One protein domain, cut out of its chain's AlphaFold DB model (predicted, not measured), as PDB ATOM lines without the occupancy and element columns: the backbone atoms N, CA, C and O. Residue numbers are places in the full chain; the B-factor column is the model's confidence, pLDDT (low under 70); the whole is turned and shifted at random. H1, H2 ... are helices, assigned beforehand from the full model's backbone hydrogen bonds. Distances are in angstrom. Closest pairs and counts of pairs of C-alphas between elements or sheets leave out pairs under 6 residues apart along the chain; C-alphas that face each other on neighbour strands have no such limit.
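Overview. This is residues 23 to 69 of the 77 residues of an uncharacterized protein of Acinetobacter baumannii (strain 1295743) (UniProt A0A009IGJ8). Two long helices, H2 and H1, make a narrow, loose V, joined at its closed end by the link of residues 42 to 47, with their free ends spread apart. Residues 23 to 35 of H1 and 63 to 69 of H2 stick out. The printed part has 47 residues, with two named helices in the order H1, H2 and no named strand; its class is all helix. The whole is loose, with a radius of gyration of the C-alphas of 12.7 A, and spans 41 by 20 by 10 A, only just a rod.

Arrangement. H2, residues 48 to 69, is close to but not clearly touching H1, residues 23 to 41, with 2 pairs of C-alphas within 8 A. Their closest C-alphas, those of Arg 58 and Leu 39, are 7.1 A apart. They run opposite ways at a shallow tilt of 29 degrees. Every O i to N i+4 pair is within hydrogen-bond range in H2, and 14 of 15 in H1.

Along the chain. H2 is 31.4 A long, ending at C-alpha 69 (42.662, 20.388, -45.804). H1 is 27.0 A long, beginning at C-alpha 23 (35.920, 32.940, -33.622).

Size, cuts and confidence. The C-alphas farthest apart, of Tyr 23 and Ser 47, are 40.7 A apart. The printed part has no cut, and its one link is short. pLDDT is under 70 at residues 23, 25, 38 to 44 and 69.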
ATOM      1  N   TYR A  23      36.403  33.794 -34.714       67.25
ATOM      2  CA  TYR A  23      35.920  32.940 -33.622       67.25
ATOM      3  C   TYR A  23      34.713  32.107 -34.046       67.25
ATOM      4  O   TYR A  23      34.605  30.933 -33.708       67.25
ATOM      5  N   HIS A  24      33.839  32.698 -34.864       72.38
ATOM      6  CA  HIS A  24      32.699  32.001 -35.444       72.38
ATOM      7  C   HIS A  24      33.138  30.846 -36.357       72.38
ATOM      8  O   HIS A  24      32.653  29.731 -36.216       72.38
ATOM      9  N   ARG A  25      34.129  31.069 -37.231       69.00
ATOM     10  CA  ARG A  25      34.670  30.027 -38.118       69.00
ATOM     11  C   ARG A  25      35.379  28.927 -37.327       69.00
ATOM     12  O   ARG A  25      35.188  27.755 -37.628       69.00
ATOM     13  N   ARG A  26      36.161  29.293 -36.305       73.25
ATOM     14  CA  ARG A  26      36.815  28.335 -35.397       73.25
ATOM     15  C   ARG A  26      35.793  27.481 -34.653       73.25
ATOM     16  O   ARG A  26      35.913  26.266 -34.673       73.25
ATOM     17  N   SER A  27      34.758  28.106 -34.096       76.94
ATOM     18  CA  SER A  27      33.671  27.408 -33.409       76.94
ATOM     19  C   SER A  27      32.924  26.452 -34.344       76.94
ATOM     20  O   SER A  27      32.692  25.310 -33.966       76.94
ATOM     21  N   LEU A  28      32.630  26.853 -35.588       73.81
ATOM     22  CA  LEU A  28      32.002  25.966 -36.577       73.81
ATOM     23  C   LEU A  28      32.877  24.752 -36.919       73.81
ATOM     24  O   LEU A  28      32.364  23.638 -37.038       73.81
ATOM     25  N   VAL A  29      34.191  24.953 -37.063       74.25
ATOM     26  CA  VAL A  29      35.145  23.860 -37.299       74.25
ATOM     27  C   VAL A  29      35.230  22.943 -36.081       74.25
ATOM     28  O   VAL A  29      35.188  21.729 -36.252       74.25
ATOM     29  N   GLU A  30      35.284  23.482 -34.862       74.69
ATOM     30  CA  GLU A  30      35.304  22.682 -33.631       74.69
ATOM     31  C   GLU A  30      34.022  21.866 -33.447       74.69
ATOM     32  O   GLU A  30      34.101  20.675 -33.150       74.69
ATOM     33  N   THR A  31      32.848  22.449 -33.703       77.50
ATOM     34  CA  THR A  31      31.573  21.717 -33.664       77.50
ATOM     35  C   THR A  31      31.537  20.606 -34.714       77.50
ATOM     36  O   THR A  31      31.155  19.479 -34.400       77.50
ATOM     37  N   LYS A  32      31.991  20.871 -35.946       73.81
ATOM     38  CA  LYS A  32      32.081  19.845 -37.000       73.81
ATOM     39  C   LYS A  32      33.080  18.739 -36.640       73.81
ATOM     40  O   LYS A  32      32.771  17.567 -36.833       73.81
ATOM     41  N   MET A  33      34.231  19.087 -36.066       79.81
ATOM     42  CA  MET A  33      35.224  18.125 -35.574       79.81
ATOM     43  C   MET A  33      34.686  17.283 -34.416       79.81
ATOM     44  O   MET A  33      34.950  16.084 -34.347       79.81
ATOM     45  N   HIS A  34      33.895  17.879 -33.525       77.38
ATOM     46  CA  HIS A  34      33.216  17.156 -32.456       77.38
ATOM     47  C   HIS A  34      32.203  16.144 -33.015       77.38
ATOM     48  O   HIS A  34      32.190  14.997 -32.576       77.38
ATOM     49  N   CYS A  35      31.427  16.506 -34.044       72.69
ATOM     50  CA  CYS A  35      30.564  15.551 -34.749       72.69
ATOM     51  C   CYS A  35      31.361  14.392 -35.367       72.69
ATOM     52  O   CYS A  35      30.934  13.248 -35.263       72.69
ATOM     53  N   ILE A  36      32.529  14.657 -35.963       72.38
ATOM     54  CA  ILE A  36      33.399  13.606 -36.520       72.38
ATOM     55  C   ILE A  36      33.929  12.673 -35.420       72.38
ATOM     56  O   ILE A  36      33.952  11.462 -35.617       72.38
ATOM     57  N   LYS A  37      34.293  13.201 -34.244       74.19
ATOM     58  CA  LYS A  37      34.692  12.375 -33.089       74.19
ATOM     59  C   LYS A  37      33.552  11.477 -32.607       74.19
ATOM     60  O   LYS A  37      33.774  10.294 -32.381       74.19
ATOM     61  N   LEU A  38      32.330  12.005 -32.523       69.75
ATOM     62  CA  LEU A  38      31.144  11.217 -32.158       69.75
ATOM     63  C   LEU A  38      30.800  10.148 -33.208       69.75
ATOM     64  O   LEU A  38      30.347   9.062 -32.858       69.75
ATOM     65  N   LEU A  39      31.079  10.412 -34.488       66.38
ATOM     66  CA  LEU A  39      30.982   9.415 -35.557       66.38
ATOM     67  C   LEU A  39      32.031   8.291 -35.435       66.38
ATOM     68  O   LEU A  39      31.965   7.339 -36.199       66.38
ATOM     69  N   GLY A  40      32.996   8.346 -34.518       65.06
ATOM     70  CA  GLY A  40      33.884   7.214 -34.214       65.06
ATOM     71  C   GLY A  40      33.403   6.342 -33.048       65.06
ATOM     72  O   GLY A  40      33.860   5.215 -32.908       65.06
ATOM     73  N   ASP A  41      32.483   6.852 -32.227       67.88
ATOM     74  CA  ASP A  41      32.229   6.335 -30.875       67.88
ATOM     75  C   ASP A  41      31.227   5.165 -30.843       67.88
ATOM     76  O   ASP A  41      31.335   4.251 -30.027       67.88
ATOM     77  N   LYS A  42      30.258   5.140 -31.771       65.19
ATOM     78  CA  LYS A  42      29.274   4.049 -31.863       65.19
ATOM     79  C   LYS A  42      28.760   3.848 -33.288       65.19
ATOM     80  O   LYS A  42      28.475   4.814 -34.001       65.19
ATOM     81  N   LEU A  43      28.634   2.589 -33.712       66.00
ATOM     82  CA  LEU A  43      27.874   2.199 -34.907       66.00
ATOM     83  C   LEU A  43      26.410   2.048 -34.489       66.00
ATOM     84  O   LEU A  43      26.117   1.297 -33.558       66.00
ATOM     85  N   MET A  44      25.503   2.799 -35.116       66.88
ATOM     86  CA  MET A  44      24.082   2.766 -34.748       66.88
ATOM     87  C   MET A  44      23.308   1.676 -35.496       66.88
ATOM     88  O   MET A  44      22.225   1.275 -35.059       66.88
ATOM     89  N   ALA A  45      23.837   1.188 -36.619       71.00
ATOM     90  CA  ALA A  45      23.186   0.156 -37.407       71.00
ATOM     91  C   ALA A  45      23.138  -1.209 -36.687       71.00
ATOM     92  O   ALA A  45      24.150  -1.727 -36.211       71.00
ATOM     93  N   ARG A  46      21.941  -1.819 -36.657       73.31
ATOM     94  CA  ARG A  46      21.683  -3.142 -36.050       73.31
ATOM     95  C   ARG A  46      22.199  -4.326 -36.874       73.31
ATOM     96  O   ARG A  46      22.414  -5.388 -36.306       73.31
ATOM     97  N   SER A  47      22.350  -4.176 -38.192       78.81
ATOM     98  CA  SER A  47      22.798  -5.243 -39.094       78.81
ATOM     99  C   SER A  47      24.169  -4.930 -39.692       78.81
ATOM    100  O   SER A  47      24.456  -3.786 -40.043       78.81
ATOM    101  N   PHE A  48      25.000  -5.963 -39.849       75.31
ATOM    102  CA  PHE A  48      26.347  -5.867 -40.422       75.31
ATOM    103  C   PHE A  48      26.416  -5.130 -41.778       75.31
ATOM    104  O   PHE A  48      27.215  -4.204 -41.898       75.31
ATOM    105  N   PRO A  49      25.570  -5.427 -42.789       82.56
ATOM    106  CA  PRO A  49      25.607  -4.681 -44.051       82.56
ATOM    107  C   PRO A  49      25.275  -3.189 -43.875       82.56
ATOM    108  O   PRO A  49      25.876  -2.334 -44.522       82.56
ATOM    109  N   SER A  50      24.374  -2.851 -42.951       81.50
ATOM    110  CA  SER A  50      24.059  -1.455 -42.641       81.50
ATOM    111  C   SER A  50      25.195  -0.758 -41.881       81.50
ATOM    112  O   SER A  50      25.413   0.433 -42.090       81.50
ATOM    113  N   GLN A  51      25.967  -1.487 -41.067       79.44
ATOM    114  CA  GLN A  51      27.187  -0.972 -40.431       79.44
ATOM    115  C   GLN A  51      28.283  -0.677 -41.458       79.44
ATOM    116  O   GLN A  51      28.934   0.362 -41.372       79.44
ATOM    117  N   VAL A  52      28.459  -1.545 -42.461       82.25
ATOM    118  CA  VAL A  52      29.420  -1.316 -43.554       82.25
ATOM    119  C   VAL A  52      29.075  -0.034 -44.312       82.25
ATOM    120  O   VAL A  52      29.958   0.795 -44.528       82.25
ATOM    121  N   ASN A  53      27.799   0.187 -44.640       85.31
ATOM    122  CA  ASN A  53      27.362   1.425 -45.294       85.31
ATOM    123  C   ASN A  53      27.563   2.666 -44.409       85.31
ATOM    124  O   ASN A  53      27.990   3.711 -44.901       85.31
ATOM    125  N   GLU A  54      27.298   2.554 -43.106       82.94
ATOM    126  CA  GLU A  54      27.515   3.632 -42.136       82.94
ATOM    127  C   GLU A  54      28.999   4.027 -42.052       82.94
ATOM    128  O   GLU A  54      29.332   5.213 -42.101       82.94
ATOM    129  N   ILE A  55      29.902   3.043 -42.006       82.25
ATOM    130  CA  ILE A  55      31.352   3.272 -42.025       82.25
ATOM    131  C   ILE A  55      31.785   3.886 -43.358       82.25
ATOM    132  O   ILE A  55      32.540   4.857 -43.362       82.25
ATOM    133  N   HIS A  56      31.286   3.378 -44.485       85.88
ATOM    134  CA  HIS A  56      31.655   3.881 -45.809       85.88
ATOM    135  C   HIS A  56      31.273   5.359 -45.975       85.88
ATOM    136  O   HIS A  56      32.084   6.168 -46.430       85.88
ATOM    137  N   ALA A  57      30.073   5.739 -45.528       83.38
ATOM    138  CA  ALA A  57      29.632   7.130 -45.522       83.38
ATOM    139  C   ALA A  57      30.513   8.010 -44.614       83.38
ATOM    140  O   ALA A  57      30.903   9.109 -45.013       83.38
ATOM    141  N   ARG A  58      30.887   7.521 -43.420       81.69
ATOM    142  CA  ARG A  58      31.798   8.230 -42.498       81.69
ATOM    143  C   ARG A  58      33.182   8.443 -43.125       81.69
ATOM    144  O   ARG A  58      33.701   9.559 -43.079       81.69
ATOM    145  N   VAL A  59      33.746   7.419 -43.766       82.62
ATOM    146  CA  VAL A  59      35.040   7.493 -44.468       82.62
ATOM    147  C   VAL A  59      34.981   8.472 -45.642       82.62
ATOM    148  O   VAL A  59      35.884   9.292 -45.783       82.62
ATOM    149  N   ALA A  60      33.912   8.461 -46.442       86.06
ATOM    150  CA  ALA A  60      33.746   9.403 -47.550       86.06
ATOM    151  C   ALA A  60      33.727  10.866 -47.067       86.06
ATOM    152  O   ALA A  60      34.380  11.731 -47.657       86.06
ATOM    153  N   VAL A  61      33.036  11.139 -45.954       81.81
ATOM    154  CA  VAL A  61      33.017  12.469 -45.330       81.81
ATOM    155  C   VAL A  61      34.408  12.864 -44.825       81.81
ATOM    156  O   VAL A  61      34.855  13.975 -45.113       81.81
ATOM    157  N   LEU A  62      35.115  11.972 -44.119       79.94
ATOM    158  CA  LEU A  62      36.485  12.238 -43.661       79.94
ATOM    159  C   LEU A  62      37.440  12.505 -44.826       79.94
ATOM    160  O   LEU A  62      38.186  13.479 -44.783       79.94
ATOM    161  N   ASN A  63      37.389  11.688 -45.876       83.06
ATOM    162  CA  ASN A  63      38.235  11.860 -47.054       83.06
ATOM    163  C   ASN A  63      38.000  13.220 -47.709       83.06
ATOM    164  O   ASN A  63      38.961  13.908 -48.045       83.06
ATOM    165  N   ARG A  64      36.742  13.673 -47.792       80.69
ATOM    166  CA  ARG A  64      36.431  15.005 -48.316       80.69
ATOM    167  C   ARG A  64      36.993  16.129 -47.445       80.69
ATOM    168  O   ARG A  64      37.460  17.135 -47.971       80.69
ATOM    169  N   PHE A  65      36.981  15.976 -46.121       73.50
ATOM    170  CA  PHE A  65      37.639  16.934 -45.225       73.50
ATOM    171  C   PHE A  65      39.159  16.938 -45.397       73.50
ATOM    172  O   PHE A  65      39.758  18.014 -45.416       73.50
ATOM    173  N   THR A  66      39.775  15.769 -45.569       71.94
ATOM    174  CA  THR A  66      41.213  15.651 -45.835       71.94
ATOM    175  C   THR A  66      41.587  16.269 -47.182       71.94
ATOM    176  O   THR A  66      42.591  16.967 -47.254       71.94
ATOM    177  N   GLU A  67      40.768  16.107 -48.227       78.56
ATOM    178  CA  GLU A  67      40.958  16.788 -49.519       78.56
ATOM    179  C   GLU A  67      40.928  18.312 -49.374       78.56
ATOM    180  O   GLU A  67      41.804  18.997 -49.891       78.56
ATOM    181  N   LEU A  68      39.949  18.845 -48.636       70.56
ATOM    182  CA  LEU A  68      39.822  20.287 -48.402       70.56
ATOM    183  C   LEU A  68      40.954  20.854 -47.534       70.56
ATOM    184  O   LEU A  68      41.265  22.040 -47.627       70.56
ATOM    185  N   GLY A  69      41.537  20.028 -46.664       65.88
ATOM    186  CA  GLY A  69      42.662  20.388 -45.804       65.88
ATOM    187  C   GLY A  69      44.033  20.110 -46.416       65.88
ATOM    188  O   GLY A  69      45.038  20.502 -45.822       65.88
TER     189      GLY A  69